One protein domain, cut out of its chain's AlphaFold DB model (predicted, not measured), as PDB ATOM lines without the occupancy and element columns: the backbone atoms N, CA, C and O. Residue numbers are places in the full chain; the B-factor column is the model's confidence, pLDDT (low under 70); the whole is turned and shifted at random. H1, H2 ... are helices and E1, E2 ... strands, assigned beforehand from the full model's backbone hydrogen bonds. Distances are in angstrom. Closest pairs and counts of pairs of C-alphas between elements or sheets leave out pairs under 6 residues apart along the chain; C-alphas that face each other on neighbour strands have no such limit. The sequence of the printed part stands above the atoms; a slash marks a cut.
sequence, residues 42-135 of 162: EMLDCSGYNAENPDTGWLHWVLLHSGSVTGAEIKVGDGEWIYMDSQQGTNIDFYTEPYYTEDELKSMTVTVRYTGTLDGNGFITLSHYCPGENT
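AT A GLANCE: This is residues 42 to 135 of the 162 residues of the protein "PEF-CTERM protein sorting domain-containing protein" of Methanolobus vulcani (UniProt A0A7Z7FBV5). Two sheets lie face to face as a small sandwich, a strongly twisted sheet of four strands, E3, E4, E1 and E6, partly covered by the two-stranded sheet of E2 and E5, with the strands of the two crossed at 47 degrees. The short helix H1, in the stretch from E4 to E5, and the loop of residues 42 to 57 both lie toward the same end of the sandwich. The printed part has 94 residues, with six named strands and one named helix in the order E1 E2 E3 E4 H1 E5 E6; both sheets are antiparallel, the larger in the order E3 E4 E1 E6. The class is mostly strand, though named elements hold 41 residues, under half. The whole is compact, with a radius of gyration of the C-alphas of 13.5 A and spans of 40 by 28 by 22 A.

HOW THE PARTS SIT: Start in the larger sheet with E1, residues 58 to 64, an inner strand. Beside it runs the edge strand E6, residues 123 to 130, antiparallel at 156 degrees, with N 60 and O 128 2.9 A apart. The other neighbour of E1 is E4, residues 91 to 96, antiparallel at 158 degrees, with N 61 and O 94 at 2.8 A. E3, residues 86 to 88, is the other edge strand and forms a hairpin with E4, where N 88 and O 91 are 2.8 A apart. In the smaller sheet, look for E2, residues 71 to 76, antiparallel at 166 degrees to E5, residues 110 to 115; N 75 and O 111 are 2.8 A apart. The facing parts of the two sheets are 9.4 A centre to centre, their best planes 13 degrees apart. Between the sheets, the closest C-alphas of E2 and E4 are those of Ile 74 and Phe 94, at 7.1 A. E1 and E5 are only just apart, at 8.1 A. Residues 73 to 74 of E2 also pair, antiparallel, with residues 82 to 83. H1, residues 102 to 106, is not on the larger sheet; its O i to N i+4 pair is within hydrogen-bond range.

IN THESE COORDINATES: Find C-alpha 58 at (129.233, 75.779, 155.273); from there E1 runs 19.4 A to C-alpha 64. E2 measures 17.4 A, E3 6.5 A, E4 16.1 A, H1 6.2 A and E5 17.2 A. E6, the longest strand by residues, runs 21.8 A and ends at C-alpha 130, (126.796, 77.443, 159.657).

THE WHOLE: The C-alphas farthest apart, those of Ser 68 and Thr 135, are 40.2 A apart. The printed part has no cut, and no link is long. Confidence is under 70 at residues 42 to 55 and 134 to 135; the mean pLDDT of the printed part is 86.2.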
ATOM      1  N   GLU A  42     129.809  73.824 168.313       57.94
ATOM      2  CA  GLU A  42     129.053  75.065 168.446       57.94
ATOM      3  C   GLU A  42     128.519  75.459 167.063       57.94
ATOM      4  O   GLU A  42     129.296  75.700 166.138       57.94
ATOM      5  N   MET A  43     127.190  75.492 166.911       64.25
ATOM      6  CA  MET A  43     126.569  76.216 165.807       64.25
ATOM      7  C   MET A  43     127.054  77.655 165.928       64.25
ATOM      8  O   MET A  43     126.681  78.353 166.875       64.25
ATOM      9  N   LEU A  44     127.932  78.071 165.020       63.34
ATOM     10  CA  LEU A  44     128.440  79.428 165.061       63.34
ATOM     11  C   LEU A  44     127.395  80.374 164.484       63.34
ATOM     12  O   LEU A  44     126.624  80.028 163.588       63.34
ATOM     13  N   ASP A  45     127.388  81.590 165.019       63.62
ATOM     14  CA  ASP A  45     126.672  82.698 164.414       63.62
ATOM     15  C   ASP A  45     127.259  82.954 163.017       63.62
ATOM     16  O   ASP A  45     128.414  83.366 162.869       63.62
ATOM     17  N   CYS A  46     126.448  82.687 161.993       65.81
ATOM     18  CA  CYS A  46     126.785  82.847 160.581       65.81
ATOM     19  C   CYS A  46     127.178  84.285 160.196       65.81
ATOM     20  O   CYS A  46     127.708  84.496 159.108       65.81
ATOM     21  N   SER A  47     126.947  85.276 161.066       58.47
ATOM     22  CA  SER A  47     127.221  86.692 160.794       58.47
ATOM     23  C   SER A  47     128.680  87.132 161.012       58.47
ATOM     24  O   SER A  47     129.049  88.234 160.599       58.47
ATOM     25  N   GLY A  48     129.523  86.313 161.661       54.78
ATOM     26  CA  GLY A  48     130.847  86.741 162.151       54.78
ATOM     27  C   GLY A  48     132.075  86.190 161.417       54.78
ATOM     28  O   GLY A  48     133.172  86.722 161.593       54.78
ATOM     29  N   TYR A  49     131.923  85.141 160.613       55.16
ATOM     30  CA  TYR A  49     133.028  84.451 159.941       55.16
ATOM     31  C   TYR A  49     132.795  84.508 158.443       55.16
ATOM     32  O   TYR A  49     131.728  84.061 158.049       55.16
ATOM     33  N   ASN A  50     133.753  85.065 157.675       52.94
ATOM     34  CA  ASN A  50     133.775  85.224 156.207       52.94
ATOM     35  C   ASN A  50     132.755  84.334 155.481       52.94
ATOM     36  O   ASN A  50     133.097  83.303 154.908       52.94
ATOM     37  N   ALA A  51     131.491  84.744 155.527       51.53
ATOM     38  CA  ALA A  51     130.415  84.060 154.858       51.53
ATOM     39  C   ALA A  51     130.494  84.580 153.433       51.53
ATOM     40  O   ALA A  51     129.823  85.543 153.071       51.53
ATOM     41  N   GLU A  52     131.406  84.013 152.644       53.53
ATOM     42  CA  GLU A  52     131.388  84.247 151.203       53.53
ATOM     43  C   GLU A  52     130.044  83.769 150.621       53.53
ATOM     44  O   GLU A  52     129.572  84.355 149.649       53.53
ATOM     45  N   ASN A  53     129.361  82.836 151.304       60.41
ATOM     46  CA  ASN A  53     127.963  82.477 151.079       60.41
ATOM     47  C   ASN A  53     127.151  82.348 152.391       60.41
ATOM     48  O   ASN A  53     127.005  81.244 152.926       60.41
ATOM     49  N   PRO A  54     126.541  83.434 152.908       61.81
ATOM     50  CA  PRO A  54     125.598  83.329 154.026       61.81
ATOM     51  C   PRO A  54     124.340  82.537 153.638       61.81
ATOM     52  O   PRO A  54     123.646  82.030 154.509       61.81
ATOM     53  N   ASP A  55     124.058  82.385 152.342       67.00
ATOM     54  CA  ASP A  55     122.828  81.780 151.833       67.00
ATOM     55  C   ASP A  55     122.851  80.247 151.779       67.00
ATOM     56  O   ASP A  55     121.794  79.630 151.906       67.00
ATOM     57  N   THR A  56     124.018  79.628 151.563       75.31
ATOM     58  CA  THR A  56     124.151  78.167 151.365       75.31
ATOM     59  C   THR A  56     124.695  77.432 152.583       75.31
ATOM     60  O   THR A  56     124.626  76.201 152.636       75.31
ATOM     61  N   GLY A  57     125.249  78.174 153.546       84.19
ATOM     62  CA  GLY A  57     125.922  77.606 154.703       84.19
ATOM     63  C   GLY A  57     127.212  76.859 154.346       84.19
ATOM     64  O   GLY A  57     127.551  76.661 153.178       84.19
ATOM     65  N   TRP A  58     127.936  76.438 155.378       87.31
ATOM     66  CA  TRP A  58     129.233  75.779 155.273       87.31
ATOM     67  C   TRP A  58     129.503  74.854 156.467       87.31
ATOM     68  O   TRP A  58     128.888  74.955 157.534       87.31
ATOM     69  N   LEU A  59     130.465  73.951 156.286       89.62
ATOM     70  CA  LEU A  59     130.980  73.030 157.302       89.62
ATOM     71  C   LEU A  59     132.486  73.245 157.459       89.62
ATOM     72  O   LEU A  59     133.198  73.289 156.458       89.62
ATOM     73  N   HIS A  60     132.971  73.344 158.698       91.56
ATOM     74  CA  HIS A  60     134.401  73.421 158.986       91.56
ATOM     75  C   HIS A  60     134.923  72.099 159.542       91.56
ATOM     76  O   HIS A  60     134.556  71.652 160.636       91.56
ATOM     77  N   TRP A  61     135.819  71.491 158.778       93.19
ATOM     78  CA  TRP A  61     136.482  70.237 159.089       93.19
ATOM     79  C   TRP A  61     137.908  70.493 159.533       93.19
ATOM     80  O   TRP A  61     138.600  71.340 158.978       93.19
ATOM     81  N   VAL A  62     138.373  69.695 160.487       94.00
ATOM     82  CA  VAL A  62     139.754  69.751 160.953       94.00
ATOM     83  C   VAL A  62     140.359  68.359 160.881       94.00
ATOM     84  O   VAL A  62     139.852  67.420 161.500       94.00
ATOM     85  N   LEU A  63     141.460  68.222 160.143       96.00
ATOM     86  CA  LEU A  63     142.356  67.073 160.247       96.00
ATOM     87  C   LEU A  63     143.387  67.368 161.340       96.00
ATOM     88  O   LEU A  63     144.240  68.241 161.177       96.00
ATOM     89  N   LEU A  64     143.320  66.623 162.443       94.69
ATOM     90  CA  LEU A  64     144.310  66.672 163.516       94.69
ATOM     91  C   LEU A  64     145.351  65.576 163.310       94.69
ATOM     92  O   LEU A  64     145.003  64.408 163.126       94.69
ATOM     93  N   HIS A  65     146.631  65.944 163.360       94.31
ATOM     94  CA  HIS A  65     147.743  65.009 163.208       94.31
ATOM     95  C   HIS A  65     149.010  65.491 163.920       94.31
ATOM     96  O   HIS A  65     149.326  66.665 163.920       94.31
ATOM     97  N   SER A  66     149.834  64.585 164.426       93.31
ATOM     98  CA  SER A  66     151.216  64.867 164.856       93.31
ATOM     99  C   SER A  66     152.270  64.446 163.821       93.31
ATOM    100  O   SER A  66     153.472  64.570 164.056       93.31
ATOM    101  N   GLY A  67     151.819  63.945 162.667       91.62
ATOM    102  CA  GLY A  67     152.668  63.516 161.559       91.62
ATOM    103  C   GLY A  67     153.245  64.647 160.688       91.62
ATOM    104  O   GLY A  67     153.207  65.820 161.044       91.62
ATOM    105  N   SER A  68     153.772  64.282 159.516       93.56
ATOM    106  CA  SER A  68     154.481  65.171 158.578       93.56
ATOM    107  C   SER A  68     153.645  65.507 157.336       93.56
ATOM    108  O   SER A  68     154.118  65.399 156.205       93.56
ATOM    109  N   VAL A  69     152.370  65.851 157.532       94.50
ATOM    110  CA  VAL A  69     151.475  66.203 156.421       94.50
ATOM    111  C   VAL A  69     151.901  67.536 155.802       94.50
ATOM    112  O   VAL A  69     152.061  68.534 156.502       94.50
ATOM    113  N   THR A  70     152.102  67.533 154.482       93.06
ATOM    114  CA  THR A  70     152.561  68.698 153.697       93.06
ATOM    115  C   THR A  70     151.527  69.214 152.700       93.06
ATOM    116  O   THR A  70     151.735  70.249 152.074       93.06
ATOM    117  N   GLY A  71     150.441  68.471 152.514       94.50
ATOM    118  CA  GLY A  71     149.390  68.750 151.548       94.50
ATOM    119  C   GLY A  71     148.179  67.894 151.880       94.50
ATOM    120  O   GLY A  71     148.343  66.727 152.236       94.50
ATOM    121  N   ALA A  72     146.983  68.464 151.790       97.19
ATOM    122  CA  ALA A  72     145.744  67.759 152.055       97.19
ATOM    123  C   ALA A  72     144.595  68.389 151.271       97.19
ATOM    124  O   ALA A  72     144.557  69.604 151.071       97.19
ATOM    125  N   GLU A  73     143.673  67.535 150.848       97.88
ATOM    126  CA  GLU A  73     142.433  67.901 150.182       97.88
ATOM    127  C   GLU A  73     141.295  67.076 150.780       97.88
ATOM    128  O   GLU A  73     141.477  65.890 151.066       97.88
ATOM    129  N   ILE A  74     140.125  67.684 150.938       98.06
ATOM    130  CA  ILE A  74     138.917  67.032 151.439       98.06
ATOM    131  C   ILE A  74     137.909  66.827 150.310       98.06
ATOM    132  O   ILE A  74     137.842  67.615 149.369       98.06
ATOM    133  N   LYS A  75     137.112  65.768 150.413       97.62
ATOM    134  CA  LYS A  75     135.944  65.529 149.571       97.62
ATOM    135  C   LYS A  75     134.774  65.063 150.430       97.62
ATOM    136  O   LYS A  75     134.934  64.145 151.235       97.62
ATOM    137  N   VAL A  76     133.607  65.671 150.226       95.81
ATOM    138  CA  VAL A  76     132.344  65.328 150.899       95.81
ATOM    139  C   VAL A  76     131.418  64.654 149.886       95.81
ATOM    140  O   VAL A  76     131.071  65.243 148.864       95.81
ATOM    141  N   GLY A  77     131.053  63.398 150.139       94.88
ATOM    142  CA  GLY A  77     130.255  62.577 149.231       94.88
ATOM    143  C   GLY A  77     130.888  62.451 147.840       94.88
ATOM    144  O   GLY A  77     132.070  62.120 147.692       94.88
ATOM    145  N   ASP A  78     130.083  62.747 146.821       94.50
ATOM    146  CA  ASP A  78     130.485  62.762 145.409       94.50
ATOM    147  C   ASP A  78     130.962  64.148 144.931       94.50
ATOM    148  O   ASP A  78     131.067  64.381 143.729       94.50
ATOM    149  N   GLY A  79     131.236  65.072 145.858       92.94
ATOM    150  CA  GLY A  79     131.728  66.413 145.546       92.94
ATOM    151  C   GLY A  79     133.137  66.441 144.943       92.94
ATOM    152  O   GLY A  79     133.802  65.418 144.759       92.94
ATOM    153  N   GLU A  80     133.615  67.648 144.653       95.50
ATOM    154  CA  GLU A  80     134.983  67.875 144.178       95.50
ATOM    155  C   GLU A  80     135.997  67.850 145.332       95.50
ATOM    156  O   GLU A  80     135.651  68.025 146.502       95.50
ATOM    157  N   TRP A  81     137.271  67.630 144.997       96.88
ATOM    158  CA  TRP A  81     138.361  67.768 145.964       96.88
ATOM    159  C   TRP A  81     138.643  69.246 146.236       96.88
ATOM    160  O   TRP A  81     138.900  70.012 145.309       96.88
ATOM    161  N   ILE A  82     138.640  69.621 147.511       95.75
ATOM    162  CA  ILE A  82     138.883  70.983 147.988       95.75
ATOM    163  C   ILE A  82     140.226  71.000 148.717       95.75
ATOM    164  O   ILE A  82     140.453  70.191 149.616       95.75
ATOM    165  N   TYR A  83     141.129  71.894 148.312       96.06
ATOM    166  CA  TYR A  83     142.426  72.084 148.970       96.06
ATOM    167  C   TYR A  83     142.262  72.661 150.376       96.06
ATOM    168  O   TYR A  83     141.314  73.395 150.626       96.06
ATOM    169  N   MET A  84     143.197  72.344 151.278       94.25
ATOM    170  CA  MET A  84     143.214  72.941 152.619       94.25
ATOM    171  C   MET A  84     143.167  74.476 152.568       94.25
ATOM    172  O   MET A  84     143.848  75.090 151.741       94.25
ATOM    173  N   ASP A  85     142.441  75.075 153.506       92.88
ATOM    174  CA  ASP A  85     142.354  76.529 153.656       92.88
ATOM    175  C   ASP A  85     143.509  77.065 154.501       92.88
ATOM    176  O   ASP A  85     144.160  78.057 154.158       92.88
ATOM    177  N   SER A  86     143.807  76.378 155.608       92.81
ATOM    178  CA  SER A  86     144.923  76.724 156.482       92.81
ATOM    179  C   SER A  86     145.547  75.517 157.167       92.81
ATOM    180  O   SER A  86     144.922  74.480 157.365       92.81
ATOM    181  N   GLN A  87     146.810  75.684 157.564       93.38
ATOM    182  CA  GLN A  87     147.516  74.757 158.441       93.38
ATOM    183  C   GLN A  87     148.075  75.525 159.642       93.38
ATOM    184  O   GLN A  87     148.908  76.423 159.493       93.38
ATOM    185  N   GLN A  88     147.626  75.161 160.841       90.31
ATOM    186  CA  GLN A  88     148.015  75.776 162.110       90.31
ATOM    187  C   GLN A  88     148.657  74.722 163.011       90.31
ATOM    188  O   GLN A  88     147.997  74.014 163.772       90.31
ATOM    189  N   GLY A  89     149.979  74.588 162.901       90.50
ATOM    190  CA  GLY A  89     150.719  73.535 163.590       90.50
ATOM    191  C   GLY A  89     150.293  72.147 163.107       90.50
ATOM    192  O   GLY A  89     150.596  71.759 161.982       90.50
ATOM    193  N   THR A  90     149.618  71.408 163.983       92.12
ATOM    194  CA  THR A  90     149.143  70.024 163.795       92.12
ATOM    195  C   THR A  90     147.708  69.920 163.276       92.12
ATOM    196  O   THR A  90     147.169  68.820 163.168       92.12
ATOM    197  N   ASN A  91     147.078  71.062 163.002       94.44
ATOM    198  CA  ASN A  91     145.697  71.149 162.554       94.44
ATOM    199  C   ASN A  91     145.673  71.639 161.109       94.44
ATOM    200  O   ASN A  91     146.354  72.612 160.778       94.44
ATOM    201  N   ILE A  92     144.889  70.969 160.272       96.06
ATOM    202  CA  ILE A  92     144.606  71.391 158.902       96.06
ATOM    203  C   ILE A  92     143.108  71.642 158.797       96.06
ATOM    204  O   ILE A  92     142.316  70.739 159.069       96.06
ATOM    205  N   ASP A  93     142.756  72.862 158.418       94.88
ATOM    206  CA  ASP A  93     141.390  73.365 158.343       94.88
ATOM    207  C   ASP A  93     140.860  73.250 156.905       94.88
ATOM    208  O   ASP A  93     141.581  73.544 155.943       94.88
ATOM    209  N   PHE A  94     139.599  72.839 156.769       94.62
ATOM    210  CA  PHE A  94     138.868  72.823 155.502       94.62
ATOM    211  C   PHE A  94     137.471  73.413 155.678       94.62
ATOM    212  O   PHE A  94     136.740  72.999 156.580       94.62
ATOM    213  N   TYR A  95     137.064  74.289 154.770       91.88
ATOM    214  CA  TYR A  95     135.705  74.808 154.675       91.88
ATOM    215  C   TYR A  95     135.030  74.220 153.436       91.88
ATOM    216  O   TYR A  95     135.531  74.329 152.318       91.88
ATOM    217  N   THR A  96     133.898  73.543 153.632       91.56
ATOM    218  CA  THR A  96     133.153  72.905 152.538       91.56
ATOM    219  C   THR A  96     131.738  73.451 152.445       91.56
ATOM    220  O   THR A  96     131.075  73.623 153.469       91.56
ATOM    221  N   GLU A  97     131.266  73.623 151.214       89.50
ATOM    222  CA  GLU A  97     129.904  74.034 150.874       89.50
ATOM    223  C   GLU A  97     129.251  72.990 149.944       89.50
ATOM    224  O   GLU A  97     129.967  72.322 149.186       89.50
ATOM    225  N   PRO A  98     127.911  72.855 149.946       89.00
ATOM    226  CA  PRO A  98     126.954  73.529 150.831       89.00
ATOM    227  C   PRO A  98     126.969  72.956 152.259       89.00
ATOM    228  O   PRO A  98     127.682  71.995 152.560       89.00
ATOM    229  N   TYR A  99     126.165  73.542 153.147       87.62
ATOM    230  CA  TYR A  99     125.845  72.912 154.425       87.62
ATOM    231  C   TYR A  99     125.080  71.591 154.225       87.62
ATOM    232  O   TYR A  99     124.203  71.488 153.368       87.62
ATOM    233  N   TYR A 100     125.384  70.609 155.075       88.12
ATOM    234  CA  TYR A 100     124.661  69.344 155.188       88.12
ATOM    235  C   TYR A 100     124.284  69.103 156.652       88.12
ATOM    236  O   TYR A 100     125.080  69.343 157.563       88.12
ATOM    237  N   THR A 101     123.077  68.596 156.880       86.50
ATOM    238  CA  THR A 101     122.602  68.183 158.207       86.50
ATOM    239  C   THR A 101     123.359  66.956 158.728       86.50
ATOM    240  O   THR A 101     124.012  66.236 157.970       86.50
ATOM    241  N   GLU A 102     123.259  66.679 160.034       82.56
ATOM    242  CA  GLU A 102     123.883  65.494 160.651       82.56
ATOM    243  C   GLU A 102     123.486  64.194 159.945       82.56
ATOM    244  O   GLU A 102     124.330  63.340 159.663       82.56
ATOM    245  N   ASP A 103     122.193  64.053 159.660       86.25
ATOM    246  CA  ASP A 103     121.631  62.846 159.069       86.25
ATOM    247  C   ASP A 103     122.087  62.672 157.615       86.25
ATOM    248  O   ASP A 103     122.412  61.557 157.200       86.25
ATOM    249  N   GLU A 104     122.199  63.771 156.863       90.69
ATOM    250  CA  GLU A 104     122.785  63.760 155.522       90.69
ATOM    251  C   GLU A 104     124.261  63.361 155.577       90.69
ATOM    252  O   GLU A 104     124.665  62.433 154.878       90.69
ATOM    253  N   LEU A 105     125.057  63.973 156.458       90.00
ATOM    254  CA  LEU A 105     126.488  63.678 156.585       90.00
ATOM    255  C   LEU A 105     126.766  62.226 156.985       90.00
ATOM    256  O   LEU A 105     127.690  61.613 156.453       90.00
ATOM    257  N   LYS A 106     125.953  61.637 157.868       87.75
ATOM    258  CA  LYS A 106     126.055  60.210 158.230       87.75
ATOM    259  C   LYS A 106     125.763  59.270 157.062       87.75
ATOM    260  O   LYS A 106     126.199  58.122 157.074       87.75
ATOM    261  N   SER A 107     125.028  59.739 156.055       91.62
ATOM    262  CA  SER A 107     124.787  58.988 154.820       91.62
ATOM    263  C   SER A 107     125.885  59.177 153.764       91.62
ATOM    264  O   SER A 107     125.882  58.479 152.751       91.62
ATOM    265  N   MET A 108     126.842  60.080 154.006       93.56
ATOM    266  CA  MET A 108     127.909  60.442 153.076       93.56
ATOM    267  C   MET A 108     129.275  59.898 153.508       93.56
ATOM    268  O   MET A 108     129.564  59.659 154.685       93.56
ATOM    269  N   THR A 109     130.159  59.738 152.525       95.75
ATOM    270  CA  THR A 109     131.585  59.491 152.758       95.75
ATOM    271  C   THR A 109     132.332  60.817 152.746       95.75
ATOM    272  O   THR A 109     132.298  61.525 151.745       95.75
ATOM    273  N   VAL A 110     133.020  61.149 153.837       96.06
ATOM    274  CA  VAL A 110     133.920  62.309 153.897       96.06
ATOM    275  C   VAL A 110     135.347  61.794 153.971       96.06
ATOM    276  O   VAL A 110     135.708  61.123 154.937       96.06
ATOM    277  N   THR A 111     136.146  62.098 152.952       97.88
ATOM    278  CA  THR A 111     137.513  61.585 152.806       97.88
ATOM    279  C   THR A 111     138.491  62.739 152.695       97.88
ATOM    280  O   THR A 111     138.287  63.659 151.905       97.88
ATOM    281  N   VAL A 112     139.602  62.648 153.418       97.88
ATOM    282  CA  VAL A 112     140.778  63.489 153.193       97.88
ATOM    283  C   VAL A 112     141.849  62.666 152.501       97.88
ATOM    284  O   VAL A 112     142.216  61.588 152.972       97.88
ATOM    285  N   ARG A 113     142.387  63.193 151.402       97.44
ATOM    286  CA  ARG A 113     143.635  62.700 150.818       97.44
ATOM    287  C   ARG A 113     144.769  63.632 151.200       97.44
ATOM    288  O   ARG A 113     144.580  64.841 151.244       97.44
ATOM    289  N   TYR A 114     145.946  63.087 151.468       96.50
ATOM    290  CA  TYR A 114     147.073  63.875 151.958       96.50
ATOM    291  C   TYR A 114     148.428  63.338 151.490       96.50
ATOM    292  O   TYR A 114     148.583  62.151 151.198       96.50
ATOM    293  N   THR A 115     149.427  64.218 151.444       95.31
ATOM    294  CA  THR A 115     150.836  63.887 151.201       95.31
ATOM    295  C   THR A 115     151.629  63.939 152.503       95.31
ATOM    296  O   THR A 115     151.391  64.799 153.350       95.31
ATOM    297  N   GLY A 116     152.599  63.036 152.661       93.62
ATOM    298  CA  GLY A 116     153.374  62.886 153.898       93.62
ATOM    299  C   GLY A 116     152.876  61.714 154.742       93.62
ATOM    300  O   GLY A 116     152.403  60.718 154.197       93.62
ATOM    301  N   THR A 117     153.002  61.807 156.065       93.69
ATOM    302  CA  THR A 117     152.629  60.721 156.989       93.69
ATOM    303  C   THR A 117     151.668  61.214 158.061       93.69
ATOM    304  O   THR A 117     151.988  62.191 158.735       93.69
ATOM    305  N   LEU A 118     150.553  60.514 158.282       93.38
ATOM    306  CA  LEU A 118     149.783  60.637 159.523       93.38
ATOM    307  C   LEU A 118     150.404  59.753 160.606       93.38
ATOM    308  O   LEU A 118     150.992  58.710 160.315       93.38
ATOM    309  N   ASP A 119     150.282  60.174 161.857       91.56
ATOM    310  CA  ASP A 119     150.519  59.293 162.992       91.56
ATOM    311  C   ASP A 119     149.285  58.418 163.264       91.56
ATOM    312  O   ASP A 119     148.197  58.663 162.747       91.56
ATOM    313  N   GLY A 120     149.445  57.394 164.105       89.62
ATOM    314  CA  GLY A 120     148.363  56.458 164.425       89.62
ATOM    315  C   GLY A 120     147.165  57.078 165.155       89.62
ATOM    316  O   GLY A 120     146.133  56.419 165.244       89.62
ATOM    317  N   ASN A 121     147.283  58.313 165.658       90.31
ATOM    318  CA  ASN A 121     146.188  59.046 166.291       90.31
ATOM    319  C   ASN A 121     145.617  60.143 165.385       90.31
ATOM    320  O   ASN A 121     144.845  60.963 165.873       90.31
ATOM    321  N   GLY A 122     145.999  60.203 164.107       92.69
ATOM    322  CA  GLY A 122     145.444  61.177 163.174       92.69
ATOM    323  C   GLY A 122     143.958  60.921 162.918       92.69
ATOM    324  O   GLY A 122     143.557  59.781 162.679       92.69
ATOM    325  N   PHE A 123     143.137  61.969 162.952       94.38
ATOM    326  CA  PHE A 123     141.710  61.870 162.640       94.38
ATOM    327  C   PHE A 123     141.157  63.171 162.061       94.38
ATOM    328  O   PHE A 123     141.654  64.260 162.339       94.38
ATOM    329  N   ILE A 124     140.090  63.041 161.279       94.69
ATOM    330  CA  ILE A 124     139.253  64.156 160.840       94.69
ATOM    331  C   ILE A 124     138.060  64.306 161.793       94.69
ATOM    332  O   ILE A 124     137.501  63.313 162.266       94.69
ATOM    333  N   THR A 125     137.680  65.547 162.082       92.56
ATOM    334  CA  THR A 125     136.503  65.902 162.879       92.56
ATOM    335  C   THR A 125     135.773  67.083 162.255       92.56
ATOM    336  O   THR A 125     136.403  67.968 161.679       92.56
ATOM    337  N   LEU A 126     134.453  67.126 162.420       90.25
ATOM    338  CA  LEU A 126     133.681  68.346 162.199       90.25
ATOM    339  C   LEU A 126     133.873  69.254 163.422       90.25
ATOM    340  O   LEU A 126     133.638  68.819 164.551       90.25
ATOM    341  N   SER A 127     134.371  70.475 163.226       87.19
ATOM    342  CA  SER A 127     134.633  71.415 164.324       87.19
ATOM    343  C   SER A 127     133.414  72.274 164.630       87.19
ATOM    344  O   SER A 127     133.016  72.370 165.788       87.19
ATOM    345  N   HIS A 128     132.839  72.889 163.601       86.19
ATOM    346  CA  HIS A 128     131.677  73.768 163.683       86.19
ATOM    347  C   HIS A 128     131.090  73.982 162.283       86.19
ATOM    348  O   HIS A 128     131.671  73.556 161.282       86.19
ATOM    349  N   TYR A 129     129.914  74.596 162.210       86.38
ATOM    350  CA  TYR A 129     129.182  74.770 160.961       86.38
ATOM    351  C   TYR A 129     128.266  75.993 161.018       86.38
ATOM    352  O   TYR A 129     127.931  76.489 162.097       86.38
ATOM    353  N   CYS A 130     127.824  76.430 159.843       85.69
ATOM    354  CA  CYS A 130     126.796  77.443 159.657       85.69
ATOM    355  C   CYS A 130     125.765  76.907 158.650       85.69
ATOM    356  O   CYS A 130     126.147  76.594 157.527       85.69
ATOM    357  N   PRO A 131     124.471  76.794 158.999       83.00
ATOM    358  CA  PRO A 131     123.443  76.312 158.070       83.00
ATOM    359  C   PRO A 131     123.012  77.345 157.015       83.00
ATOM    360  O   PRO A 131     122.284  76.999 156.089       83.00
ATOM    361  N   GLY A 132     123.459  78.596 157.148       80.44
ATOM    362  CA  GLY A 132     123.060  79.713 156.295       80.44
ATOM    363  C   GLY A 132     121.714  80.345 156.674       80.44
ATOM    364  O   GLY A 132     120.972  79.838 157.520       80.44
ATOM    365  N   GLU A 133     121.404  81.488 156.059       70.94
ATOM    366  CA  GLU A 133     120.209  82.304 156.325       70.94
ATOM    367  C   GLU A 133     118.935  81.759 155.652       70.94
ATOM    368  O   GLU A 133     117.829  82.109 156.061       70.94
ATOM    369  N   ASN A 134     119.051  80.838 154.686       59.16
ATOM    370  CA  ASN A 134     117.909  80.226 153.987       59.16
ATOM    371  C   ASN A 134     117.324  78.992 154.689       59.16
ATOM    372  O   ASN A 134     116.755  78.107 154.047       59.16
ATOM    373  N   THR A 135     117.388  78.933 156.019       54.66
ATOM    374  CA  THR A 135     116.417  78.101 156.734       54.66
ATOM    375  C   THR A 135     115.083  78.829 156.648       54.66
ATOM    376  O   THR A 135     114.797  79.691 157.473       54.66
TER     377      THR A 135